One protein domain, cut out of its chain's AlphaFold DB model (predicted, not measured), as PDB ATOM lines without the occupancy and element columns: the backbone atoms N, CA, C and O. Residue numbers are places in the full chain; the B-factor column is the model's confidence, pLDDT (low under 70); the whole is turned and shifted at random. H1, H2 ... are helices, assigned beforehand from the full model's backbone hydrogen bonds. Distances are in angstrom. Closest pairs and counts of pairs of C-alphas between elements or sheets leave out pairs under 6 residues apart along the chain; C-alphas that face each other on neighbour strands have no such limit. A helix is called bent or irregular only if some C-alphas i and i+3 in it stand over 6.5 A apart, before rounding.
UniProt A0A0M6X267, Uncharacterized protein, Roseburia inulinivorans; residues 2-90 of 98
ATOM      1  N   PHE A   2      15.740  48.637 -28.171       91.31
ATOM      2  CA  PHE A   2      14.666  49.642 -28.317       91.31
ATOM      3  C   PHE A   2      13.760  49.492 -29.558       91.31
ATOM      4  O   PHE A   2      12.568  49.258 -29.405       91.31
ATOM      5  N   GLU A   3      14.312  49.556 -30.776       91.69
ATOM      6  CA  GLU A   3      13.506  49.478 -32.013       91.69
ATOM      7  C   GLU A   3      12.761  48.147 -32.157       91.69
ATOM      8  O   GLU A   3      11.616  48.106 -32.608       91.69
ATOM      9  N   LEU A   4      13.401  47.047 -31.744       89.69
ATOM     10  CA  LEU A   4      12.765  45.734 -31.752       89.69
ATOM     11  C   LEU A   4      11.598  45.700 -30.762       89.69
ATOM     12  O   LEU A   4      10.500  45.317 -31.148       89.69
ATOM     13  N   ALA A   5      11.813  46.178 -29.534       90.81
ATOM     14  CA  ALA A   5      10.782  46.246 -28.507       90.81
ATOM     15  C   ALA A   5       9.611  47.145 -28.938       90.81
ATOM     16  O   ALA A   5       8.461  46.775 -28.726       90.81
ATOM     17  N   LYS A   6       9.883  48.286 -29.590       93.88
ATOM     18  CA  LYS A   6       8.856  49.193 -30.132       93.88
ATOM     19  C   LYS A   6       8.025  48.502 -31.209       93.88
ATOM     20  O   LYS A   6       6.798  48.534 -31.165       93.88
ATOM     21  N   LYS A   7       8.690  47.831 -32.152       92.50
ATOM     22  CA  LYS A   7       8.036  47.073 -33.222       92.50
ATOM     23  C   LYS A   7       7.175  45.930 -32.680       92.50
ATOM     24  O   LYS A   7       6.038  45.777 -33.111       92.50
ATOM     25  N   GLU A   8       7.704  45.136 -31.755       91.38
ATOM     26  CA  GLU A   8       6.977  44.022 -31.132       91.38
ATOM     27  C   GLU A   8       5.785  44.533 -30.322       91.38
ATOM     28  O   GLU A   8       4.678  44.031 -30.483       91.38
ATOM     29  N   PHE A   9       5.966  45.601 -29.542       93.25
ATOM     30  CA  PHE A   9       4.883  46.232 -28.791       93.25
ATOM     31  C   PHE A   9       3.742  46.700 -29.703       93.25
ATOM     32  O   PHE A   9       2.580  46.463 -29.387       93.25
ATOM     33  N   LEU A  10       4.057  47.321 -30.845       94.19
ATOM     34  CA  LEU A  10       3.053  47.743 -31.825       94.19
ATOM     35  C   LEU A  10       2.336  46.550 -32.467       94.19
ATOM     36  O   LEU A  10       1.109  46.523 -32.510       94.19
ATOM     37  N   ASN A  11       3.090  45.548 -32.918       92.00
ATOM     38  CA  ASN A  11       2.534  44.360 -33.571       92.00
ATOM     39  C   ASN A  11       1.636  43.537 -32.637       92.00
ATOM     40  O   ASN A  11       0.658  42.940 -33.079       92.00
ATOM     41  N   GLU A  12       1.974  43.504 -31.351       91.31
ATOM     42  CA  GLU A  12       1.296  42.698 -30.334       91.31
ATOM     43  C   GLU A  12       0.318  43.520 -29.489       91.31
ATOM     44  O   GLU A  12      -0.195  43.032 -28.478       91.31
ATOM     45  N   ASN A  13       0.041  44.771 -29.872       93.88
ATOM     46  CA  ASN A  13      -0.865  45.659 -29.144       93.88
ATOM     47  C   ASN A  13      -0.520  45.769 -27.645       93.88
ATOM     48  O   ASN A  13      -1.387  45.732 -26.771       93.88
ATOM     49  N   GLY A  14       0.771  45.841 -27.331       90.44
ATOM     50  CA  GLY A  14       1.295  45.930 -25.971       90.44
ATOM     51  C   GLY A  14       1.246  44.634 -25.161       90.44
ATOM     52  O   GLY A  14       1.682  44.632 -24.007       90.44
ATOM     53  N   THR A  15       0.770  43.524 -25.732       89.06
ATOM     54  CA  THR A  15       0.937  42.200 -25.112       89.06
ATOM     55  C   THR A  15       2.392  41.739 -25.219       89.06
ATOM     56  O   THR A  15       3.183  42.311 -25.973       89.06
ATOM     57  N   LEU A  16       2.801  40.822 -24.344       74.00
ATOM     58  CA  LEU A  16       4.109  40.176 -24.415       74.00
ATOM     59  C   LEU A  16       3.860  38.749 -24.891       74.00
ATOM     60  O   LEU A  16       3.479  37.896 -24.092       74.00
ATOM     61  N   ASN A  17       4.026  38.500 -26.183       67.44
ATOM     62  CA  ASN A  17       3.934  37.164 -26.740       67.44
ATOM     63  C   ASN A  17       5.346  36.593 -26.922       67.44
ATOM     64  O   ASN A  17       6.142  37.089 -27.713       67.44
ATOM     65  N   GLY A  18       5.682  35.550 -26.161       60.38
ATOM     66  CA  GLY A  18       7.007  34.926 -26.223       60.38
ATOM     67  C   GLY A  18       7.341  34.359 -27.609       60.38
ATOM     68  O   GLY A  18       8.490  34.463 -28.034       60.38
ATOM     69  N   ASP A  19       6.338  33.850 -28.332       61.19
ATOM     70  CA  ASP A  19       6.504  33.119 -29.599       61.19
ATOM     71  C   ASP A  19       6.771  34.009 -30.824       61.19
ATOM     72  O   ASP A  19       7.404  33.575 -31.785       61.19
ATOM     73  N   THR A  20       6.307  35.262 -30.824       59.31
ATOM     74  CA  THR A  20       6.463  36.179 -31.973       59.31
ATOM     75  C   THR A  20       7.665  37.110 -31.855       59.31
ATOM     76  O   THR A  20       7.998  37.820 -32.810       59.31
ATOM     77  N   THR A  21       8.352  37.086 -30.712       64.69
ATOM     78  CA  THR A  21       9.474  37.985 -30.439       64.69
ATOM     79  C   THR A  21      10.789  37.425 -30.980       64.69
ATOM     80  O   THR A  21      11.131  36.263 -30.773       64.69
ATOM     81  N   LYS A  22      11.604  38.257 -31.639       71.00
ATOM     82  CA  LYS A  22      12.953  37.871 -32.112       71.00
ATOM     83  C   LYS A  22      14.018  38.078 -31.035       71.00
ATOM     84  O   LYS A  22      15.194  38.294 -31.346       71.00
ATOM     85  N   ARG A  23      13.604  38.015 -29.767       73.62
ATOM     86  CA  ARG A  23      14.419  38.316 -28.588       73.62
ATOM     87  C   ARG A  23      15.685  37.458 -28.579       73.62
ATOM     88  O   ARG A  23      16.783  38.002 -28.504       73.62
ATOM     89  N   GLU A  24      15.554  36.156 -28.828       78.19
ATOM     90  CA  GLU A  24      16.678  35.209 -28.892       78.19
ATOM     91  C   GLU A  24      17.798  35.655 -29.854       78.19
ATOM     92  O   GLU A  24      18.980  35.573 -29.527       78.19
ATOM     93  N   SER A  25      17.447  36.212 -31.019       80.19
ATOM     94  CA  SER A  25      18.427  36.681 -32.006       80.19
ATOM     95  C   SER A  25      19.293  37.828 -31.471       80.19
ATOM     96  O   SER A  25      20.493  37.877 -31.754       80.19
ATOM     97  N   VAL A  26      18.718  38.724 -30.661       79.75
ATOM     98  CA  VAL A  26      19.457  39.840 -30.056       79.75
ATOM     99  C   VAL A  26      20.400  39.345 -28.960       79.75
ATOM    100  O   VAL A  26      21.571  39.732 -28.957       79.75
ATOM    101  N   TYR A  27      19.935  38.442 -28.091       80.06
ATOM    102  CA  TYR A  27      20.767  37.823 -27.049       80.06
ATOM    103  C   TYR A  27      21.910  37.001 -27.653       80.06
ATOM    104  O   TYR A  27      23.066  37.178 -27.269       80.06
ATOM    105  N   ASN A  28      21.632  36.198 -28.681       84.81
ATOM    106  CA  ASN A  28      22.653  35.421 -29.379       84.81
ATOM    107  C   ASN A  28      23.704  36.312 -30.064       84.81
ATOM    108  O   ASN A  28      24.888  35.976 -30.061       84.81
ATOM    109  N   ASN A  29      23.310  37.456 -30.637       85.56
ATOM    110  CA  ASN A  29      24.261  38.406 -31.222       85.56
ATOM    111  C   ASN A  29      25.161  39.041 -30.152       85.56
ATOM    112  O   ASN A  29      26.373  39.118 -30.351       85.56
ATOM    113  N   LEU A  30      24.579  39.447 -29.019       83.62
ATOM    114  CA  LEU A  30      25.319  40.029 -27.901       83.62
ATOM    115  C   LEU A  30      26.331  39.032 -27.329       83.62
ATOM    116  O   LEU A  30      27.518  39.334 -27.245       83.62
ATOM    117  N   TYR A  31      25.884  37.818 -27.009       85.81
ATOM    118  CA  TYR A  31      26.723  36.796 -26.383       85.81
ATOM    119  C   TYR A  31      27.878  36.326 -27.269       85.81
ATOM    120  O   TYR A  31      28.923  35.940 -26.750       85.81
ATOM    121  N   ARG A  32      27.732  36.379 -28.600       89.19
ATOM    122  CA  ARG A  32      28.828  36.077 -29.539       89.19
ATOM    123  C   ARG A  32      29.957  37.107 -29.512       89.19
ATOM    124  O   ARG A  32      31.060  36.780 -29.929       89.19
ATOM    125  N   LYS A  33      29.679  38.332 -29.069       87.88
ATOM    126  CA  LYS A  33      30.627  39.458 -29.054       87.88
ATOM    127  C   LYS A  33      31.171  39.760 -27.660       87.88
ATOM    128  O   LYS A  33      31.791  40.798 -27.469       87.88
ATOM    129  N   MET A  34      30.885  38.894 -26.698       87.44
ATOM    130  CA  MET A  34      31.115  39.147 -25.287       87.44
ATOM    131  C   MET A  34      31.735  37.921 -24.626       87.44
ATOM    132  O   MET A  34      31.387  36.776 -24.964       87.44
ATOM    133  N   ASP A  35      32.635  38.170 -23.680       90.75
ATOM    134  CA  ASP A  35      33.245  37.130 -22.865       90.75
ATOM    135  C   ASP A  35      32.186  36.355 -22.091       90.75
ATOM    136  O   ASP A  35      31.138  36.883 -21.710       90.75
ATOM    137  N   LYS A  36      32.431  35.055 -21.905       87.94
ATOM    138  CA  LYS A  36      31.444  34.139 -21.320       87.94
ATOM    139  C   LYS A  36      30.996  34.597 -19.929       87.94
ATOM    140  O   LYS A  36      29.811  34.462 -19.624       87.94
ATOM    141  N   ASP A  37      31.918  35.149 -19.151       92.44
ATOM    142  CA  ASP A  37      31.689  35.571 -17.768       92.44
ATOM    143  C   ASP A  37      30.802  36.826 -17.677       92.44
ATOM    144  O   ASP A  37      30.049  36.983 -16.719       92.44
ATOM    145  N   ASP A  38      30.769  37.649 -18.731       88.94
ATOM    146  CA  ASP A  38      29.964  38.877 -18.795       88.94
ATOM    147  C   ASP A  38      28.550  38.656 -19.356       88.94
ATOM    148  O   ASP A  38      27.677  39.523 -19.269       88.94
ATOM    149  N   ARG A  39      28.269  37.481 -19.931       87.69
ATOM    150  CA  ARG A  39      26.975  37.216 -20.588       87.69
ATOM    151  C   ARG A  39      25.800  37.326 -19.628       87.69
ATOM    152  O   ARG A  39      24.749  37.826 -20.018       87.69
ATOM    153  N   LEU A  40      25.963  36.870 -18.387       85.44
ATOM    154  CA  LEU A  40      24.879  36.886 -17.406       85.44
ATOM    155  C   LEU A  40      24.471  38.321 -17.046       85.44
ATOM    156  O   LEU A  40      23.288  38.657 -17.098       85.44
ATOM    157  N   SER A  41      25.444  39.178 -16.729       84.12
ATOM    158  CA  SER A  41      25.195  40.577 -16.361       84.12
ATOM    159  C   SER A  41      24.660  41.387 -17.545       84.12
ATOM    160  O   SER A  41      23.743  42.199 -17.386       84.12
ATOM    161  N   ALA A  42      25.159  41.130 -18.754       83.44
ATOM    162  CA  ALA A  42      24.685  41.800 -19.955       83.44
ATOM    163  C   ALA A  42      23.282  41.344 -20.380       83.44
ATOM    164  O   ALA A  42      22.470  42.169 -20.802       83.44
ATOM    165  N   GLY A  43      22.973  40.054 -20.221       83.94
ATOM    166  CA  GLY A  43      21.627  39.522 -20.418       83.94
ATOM    167  C   GLY A  43      20.623  40.173 -19.468       83.94
ATOM    168  O   GLY A  43      19.614  40.709 -19.922       83.94
ATOM    169  N   TRP A  44      20.953  40.228 -18.174       81.81
ATOM    170  CA  TRP A  44      20.133  40.911 -17.169       81.81
ATOM    171  C   TRP A  44      19.920  42.390 -17.510       81.81
ATOM    172  O   TRP A  44      18.804  42.904 -17.459       81.81
ATOM    173  N   THR A  45      20.977  43.074 -17.945       86.31
ATOM    174  CA  THR A  45      20.896  44.479 -18.362       86.31
ATOM    175  C   THR A  45      19.969  44.666 -19.571       86.31
ATOM    176  O   THR A  45      19.192  45.620 -19.606       86.31
ATOM    177  N   MET A  46      19.998  43.758 -20.554       85.19
ATOM    178  CA  MET A  46      19.086  43.824 -21.704       85.19
ATOM    179  C   MET A  46      17.620  43.630 -21.317       85.19
ATOM    180  O   MET A  46      16.765  44.327 -21.864       85.19
ATOM    181  N   GLU A  47      17.332  42.731 -20.377       85.94
ATOM    182  CA  GLU A  47      15.981  42.526 -19.848       85.94
ATOM    183  C   GLU A  47      15.457  43.790 -19.149       85.94
ATOM    184  O   GLU A  47      14.325  44.213 -19.390       85.94
ATOM    185  N   GLN A  48      16.306  44.455 -18.355       88.12
ATOM    186  CA  GLN A  48      15.959  45.720 -17.700       88.12
ATOM    187  C   GLN A  48      15.621  46.823 -18.712       88.12
ATOM    188  O   GLN A  48      14.598  47.495 -18.572       88.12
ATOM    189  N   TYR A  49      16.440  46.987 -19.759       90.06
ATOM    190  CA  TYR A  49      16.159  47.961 -20.818       90.06
ATOM    191  C   TYR A  49      14.853  47.654 -21.542       90.06
ATOM    192  O   TYR A  49      14.057  48.555 -21.798       90.06
ATOM    193  N   GLU A  50      14.603  46.386 -21.860       89.19
ATOM    194  CA  GLU A  50      13.356  45.994 -22.502       89.19
ATOM    195  C   GLU A  50      12.133  46.326 -21.644       89.19
ATOM    196  O   GLU A  50      11.172  46.907 -22.153       89.19
ATOM    197  N   HIS A  51      12.180  46.001 -20.351       89.19
ATOM    198  CA  HIS A  51      11.108  46.337 -19.419       89.19
ATOM    199  C   HIS A  51      10.847  47.848 -19.393       89.19
ATOM    200  O   HIS A  51       9.708  48.287 -19.557       89.19
ATOM    201  N   GLN A  52      11.915  48.641 -19.281       91.88
ATOM    202  CA  GLN A  52      11.850  50.100 -19.256       91.88
ATOM    203  C   GLN A  52      11.232  50.678 -20.537       91.88
ATOM    204  O   GLN A  52      10.341  51.524 -20.475       91.88
ATOM    205  N   TYR A  53      11.644  50.193 -21.711       94.00
ATOM    206  CA  TYR A  53      11.063  50.641 -22.977       94.00
ATOM    207  C   TYR A  53       9.581  50.293 -23.076       94.00
ATOM    208  O   TYR A  53       8.768  51.137 -23.451       94.00
ATOM    209  N   ARG A  54       9.205  49.063 -22.706       93.50
ATOM    210  CA  ARG A  54       7.806  48.622 -22.740       93.50
ATOM    211  C   ARG A  54       6.928  49.431 -21.790       93.50
ATOM    212  O   ARG A  54       5.785  49.718 -22.139       93.50
ATOM    213  N   GLN A  55       7.456  49.822 -20.632       93.94
ATOM    214  CA  GLN A  55       6.766  50.726 -19.719       93.94
ATOM    215  C   GLN A  55       6.521  52.091 -20.377       93.94
ATOM    216  O   GLN A  55       5.373  52.530 -20.434       93.94
ATOM    217  N   ALA A  56       7.557  52.708 -20.954       95.81
ATOM    218  CA  ALA A  56       7.431  53.995 -21.640       95.81
ATOM    219  C   ALA A  56       6.409  53.945 -22.795       95.81
ATOM    220  O   ALA A  56       5.608  54.861 -22.972       95.81
ATOM    221  N   PHE A  57       6.377  52.850 -23.559       96.44
ATOM    222  CA  PHE A  57       5.395  52.658 -24.631       96.44
ATOM    223  C   PHE A  57       3.962  52.529 -24.109       96.44
ATOM    224  O   PHE A  57       3.042  53.104 -24.689       96.44
ATOM    225  N   ALA A  58       3.763  51.796 -23.012       95.56
ATOM    226  CA  ALA A  58       2.452  51.656 -22.387       95.56
ATOM    227  C   ALA A  58       1.952  52.980 -21.793       95.56
ATOM    228  O   ALA A  58       0.762  53.277 -21.879       95.56
ATOM    229  N   GLU A  59       2.844  53.780 -21.212       95.62
ATOM    230  CA  GLU A  59       2.531  55.128 -20.731       95.62
ATOM    231  C   GLU A  59       2.133  56.049 -21.887       95.62
ATOM    232  O   GLU A  59       1.101  56.712 -21.803       95.62
ATOM    233  N   ALA A  60       2.869  56.019 -23.001       97.06
ATOM    234  CA  ALA A  60       2.541  56.791 -24.197       97.06
ATOM    235  C   ALA A  60       1.183  56.387 -24.805       97.06
ATOM    236  O   ALA A  60       0.366  57.246 -25.138       97.06
ATOM    237  N   ALA A  61       0.894  55.083 -24.880       97.50
ATOM    238  CA  ALA A  61      -0.400  54.585 -25.344       97.50
ATOM    239  C   ALA A  61      -1.555  55.056 -24.444       97.50
ATOM    240  O   ALA A  61      -2.578  55.507 -24.954       97.50
ATOM    241  N   LYS A  62      -1.375  55.022 -23.115       96.50
ATOM    242  CA  LYS A  62      -2.364  55.529 -22.148       96.50
ATOM    243  C   LYS A  62      -2.510  57.050 -22.173       96.50
ATOM    244  O   LYS A  62      -3.590  57.557 -21.893       96.50
ATOM    245  N   ALA A  63      -1.442  57.780 -22.478       96.50
ATOM    246  CA  ALA A  63      -1.502  59.228 -22.640       96.50
ATOM    247  C   ALA A  63      -2.314  59.615 -23.887       96.50
ATOM    248  O   ALA A  63      -3.060  60.590 -23.848       96.50
ATOM    249  N   ALA A  64      -2.199  58.837 -24.968       97.12
ATOM    250  CA  ALA A  64      -2.981  59.026 -26.188       97.12
ATOM    251  C   ALA A  64      -4.446  58.562 -26.040       97.12
ATOM    252  O   ALA A  64      -5.348  59.206 -26.568       97.12
ATOM    253  N   ASP A  65      -4.688  57.466 -25.316       97.06
ATOM    254  CA  ASP A  65      -6.020  56.960 -24.972       97.06
ATOM    255  C   ASP A  65      -6.025  56.406 -23.533       97.06
ATOM    256  O   ASP A  65      -5.570  55.280 -23.301       97.06
ATOM    257  N   PRO A  66      -6.586  57.141 -22.552       97.25
ATOM    258  CA  PRO A  66      -6.637  56.706 -21.153       97.25
ATOM    259  C   PRO A  66      -7.398  55.397 -20.914       97.25
ATOM    260  O   PRO A  66      -7.254  54.783 -19.855       97.25
ATOM    261  N   THR A  67      -8.220  54.962 -21.872       96.38
ATOM    262  CA  THR A  67      -8.978  53.708 -21.791       96.38
ATOM    263  C   THR A  67      -8.229  52.513 -22.385       96.38
ATOM    264  O   THR A  67      -8.677  51.371 -22.218       96.38
ATOM    265  N   TRP A  68      -7.076  52.750 -23.024       97.06
ATOM    266  CA  TRP A  68      -6.255  51.718 -23.645       97.06
ATOM    267  C   TRP A  68      -5.770  50.677 -22.629       97.06
ATOM    268  O   TRP A  68      -5.377  50.973 -21.495       97.06
ATOM    269  N   LYS A  69      -5.773  49.414 -23.063       94.69
ATOM    270  CA  LYS A  69      -5.277  48.256 -22.309       94.69
ATOM    271  C   LYS A  69      -4.509  47.346 -23.257       94.69
ATOM    272  O   LYS A  69      -4.847  47.271 -24.437       94.69
ATOM    273  N   ALA A  70      -3.534  46.604 -22.734       92.88
ATOM    274  CA  ALA A  70      -2.804  45.615 -23.524       92.88
ATOM    275  C   ALA A  70      -3.772  44.649 -24.238       92.88
ATOM    276  O   ALA A  70      -4.758  44.191 -23.656       92.88
ATOM    277  N   GLY A  71      -3.501  44.383 -25.513       91.94
ATOM    278  CA  GLY A  71      -4.355  43.614 -26.418       91.94
ATOM    279  C   GLY A  71      -5.379  44.457 -27.185       91.94
ATOM    280  O   GLY A  71      -5.996  43.950 -28.119       91.94
ATOM    281  N   LYS A  72      -5.564  45.738 -26.838       95.31
ATOM    282  CA  LYS A  72      -6.358  46.688 -27.632       95.31
ATOM    283  C   LYS A  72      -5.479  47.428 -28.644       95.31
ATOM    284  O   LYS A  72      -4.320  47.700 -28.323       95.31
ATOM    285  N   PRO A  73      -6.023  47.792 -29.822       96.44
ATOM    286  CA  PRO A  73      -5.300  48.589 -30.806       96.44
ATOM    287  C   PRO A  73      -4.650  49.814 -30.168       96.44
ATOM    288  O   PRO A  73      -5.308  50.562 -29.445       96.44
ATOM    289  N   ILE A  74      -3.354  49.992 -30.410       96.94
ATOM    290  CA  ILE A  74      -2.625  51.174 -29.946       96.94
ATOM    291  C   ILE A  74      -3.035  52.366 -30.824       96.94
ATOM    292  O   ILE A  74      -3.078  52.211 -32.049       96.94
ATOM    293  N   PRO A  75      -3.329  53.547 -30.245       96.56
ATOM    294  CA  PRO A  75      -3.660  54.725 -31.036       96.56
ATOM    295  C   PRO A  75      -2.547  55.062 -32.036       96.56
ATOM    296  O   PRO A  75      -1.357  55.012 -31.709       96.56
ATOM    297  N   ALA A  76      -2.930  55.398 -33.268       96.12
ATOM    298  CA  ALA A  76      -1.972  55.723 -34.319       96.12
ATOM    299  C   ALA A  76      -1.085  56.904 -33.894       96.12
ATOM    300  O   ALA A  76      -1.575  57.910 -33.388       96.12
ATOM    301  N   GLY A  77       0.227  56.756 -34.077       96.38
ATOM    302  CA  GLY A  77       1.217  57.768 -33.707       96.38
ATOM    303  C   GLY A  77       1.480  57.926 -32.205       96.38
ATOM    304  O   GLY A  77       2.324  58.735 -31.824       96.38
ATOM    305  N   ALA A  78       0.839  57.136 -31.331       97.00
ATOM    306  CA  ALA A  78       1.007  57.262 -29.876       97.00
ATOM    307  C   ALA A  78       2.464  57.124 -29.405       97.00
ATOM    308  O   ALA A  78       2.837  57.676 -28.375       97.00
ATOM    309  N   LEU A  79       3.296  56.384 -30.144       96.56
ATOM    310  CA  LEU A  79       4.695  56.140 -29.795       96.56
ATOM    311  C   LEU A  79       5.679  56.967 -30.645       96.56
ATOM    312  O   LEU A  79       6.890  56.790 -30.492       96.56
ATOM    313  N   ASP A  80       5.223  57.840 -31.548       95.56
ATOM    314  CA  ASP A  80       6.102  58.533 -32.510       95.56
ATOM    315  C   ASP A  80       7.101  59.467 -31.817       95.56
ATOM    316  O   ASP A  80       8.255  59.552 -32.229       95.56
ATOM    317  N   GLY A  81       6.686  60.089 -30.710       93.56
ATOM    318  CA  GLY A  81       7.537  60.960 -29.895       93.56
ATOM    319  C   GLY A  81       8.473  60.233 -28.922       93.56
ATOM    320  O   GLY A  81       9.301  60.886 -28.292       93.56
ATOM    321  N   ILE A  82       8.363  58.907 -28.772       94.31
ATOM    322  CA  ILE A  82       9.222  58.150 -27.851       94.31
ATOM    323  C   ILE A  82      10.543  57.802 -28.534       94.31
ATOM    324  O   ILE A  82      10.569  57.036 -29.507       94.31
ATOM    325  N   THR A  83      11.636  58.309 -27.960       94.56
ATOM    326  CA  THR A  83      13.018  57.961 -28.318       94.56
ATOM    327  C   THR A  83      13.653  57.059 -27.262       94.56
ATOM    328  O   THR A  83      13.190  56.997 -26.116       94.56
ATOM    329  N   ARG A  84      14.752  56.389 -27.622       93.44
ATOM    330  CA  ARG A  84      15.531  55.579 -26.678       93.44
ATOM    331  C   ARG A  84      15.989  56.414 -25.487       93.44
ATOM    332  O   ARG A  84      15.796  56.013 -24.348       93.44
ATOM    333  N   GLU A  85      16.533  57.591 -25.755       91.88
ATOM    334  CA  GLU A  85      17.078  58.505 -24.753       91.88
ATOM    335  C   GLU A  85      15.985  58.956 -23.776       91.88
ATOM    336  O   GLU A  85      16.194  58.970 -22.561       91.88
ATOM    337  N   SER A  86      14.786  59.264 -24.284       90.69
ATOM    338  CA  SER A  86      13.638  59.625 -23.442       90.69
ATOM    339  C   SER A  86      13.187  58.465 -22.547       90.69
ATOM    340  O   SER A  86      12.896  58.670 -21.372       90.69
ATOM    341  N   ALA A  87      13.206  57.233 -23.065       89.94
ATOM    342  CA  ALA A  87      12.827  56.057 -22.297       89.94
ATOM    343  C   ALA A  87      13.883  55.699 -21.240       89.94
ATOM    344  O   ALA A  87      13.515  55.280 -20.147       89.94
ATOM    345  N   GLU A  88      15.176  55.897 -21.525       89.19
ATOM    346  CA  GLU A  88      16.298  55.581 -20.621       89.19
ATOM    347  C   GLU A  88      16.503  56.624 -19.515       89.19
ATOM    348  O   GLU A  88      16.877  56.276 -18.394       89.19
ATOM    349  N   SER A  89      16.204  57.893 -19.805       81.88
ATOM    350  CA  SER A  89      16.383  59.022 -18.880       81.88
ATOM    351  C   SER A  89      15.359  59.090 -17.739       81.88
ATOM    352  O   SER A  89      15.560  59.841 -16.787       81.88
ATOM    353  N   GLY A  90      14.300  58.267 -17.769       62.56
ATOM    354  CA  GLY A  90      13.275  58.192 -16.717       62.56
ATOM    355  C   GLY A  90      13.785  57.771 -15.328       62.56
ATOM    356  O   GLY A  90      13.072  57.936 -14.337       62.56
TER     357      GLY A  90
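This is residues 2 to 90 of the 98 residues of an uncharacterized protein of Roseburia inulinivorans (UniProt A0A0M6X267). One long helix, H3, makes the longest axis, with the short helices H1 and H4 packed on a part of it and H2 folded back near its beginning in a narrow V. After H3 a long loop, residues 65 to 83, folds back to H4. The printed part has 89 residues with four named helices, H1 to H4 in that order, and no named strand; the class is all helix. The whole is only just compact, close to loose, with a radius of gyration of the C-alphas of 14.2 A, and only just flat, spanning 45 by 30 by 16 A.

H1, residues 2 to 11, begins at C-alpha 2 (14.666, 49.642, -28.317) and is 14.2 A long. H2, residues 23 to 32, measures 14.6 A. H3, residues 36 to 64, runs 42.8 A to C-alpha 64 (-2.981, 59.026, -26.188). It is only just irregular: C-alphas 37 and 40 are 6.9 A apart. H4, residues 84 to 88, spans 6.1 A and ends at C-alpha 88 (16.298, 55.581, -20.621).

H1 touches H3 at residues 49 to 57 of H3 alone, with a steep tilt of 50 degrees, the same way; the closest C-alphas are those of Phe 2 and Tyr 53, 6.5 A. H4 touches H3 at residues 49 to 56 of H3 alone, closest at the C-alphas of Tyr 53 and Ala 87, 5.7 A. H2 and H3 are close but not clearly touching, with the C-alphas of Tyr 31 and Arg 39 closest at 5.8 A; their shallow tilt of 33 degrees, opposite ways, is only just short of steep. H2 and H4 are apart. In H1, H2 and H4 every O i to N i+4 pair is within hydrogen-bond range; in H3, 23 of 25 are.

The C-alphas of Asp 35 and Thr 67, the two farthest apart, are 45.4 A apart. The printed part has no cut. The links H1 to H2 and H3 to H4 are long; H2 to H3 is tight. The mean pLDDT of the printed part is 88.5, and residues 17 to 21 and residue 90 are under 70.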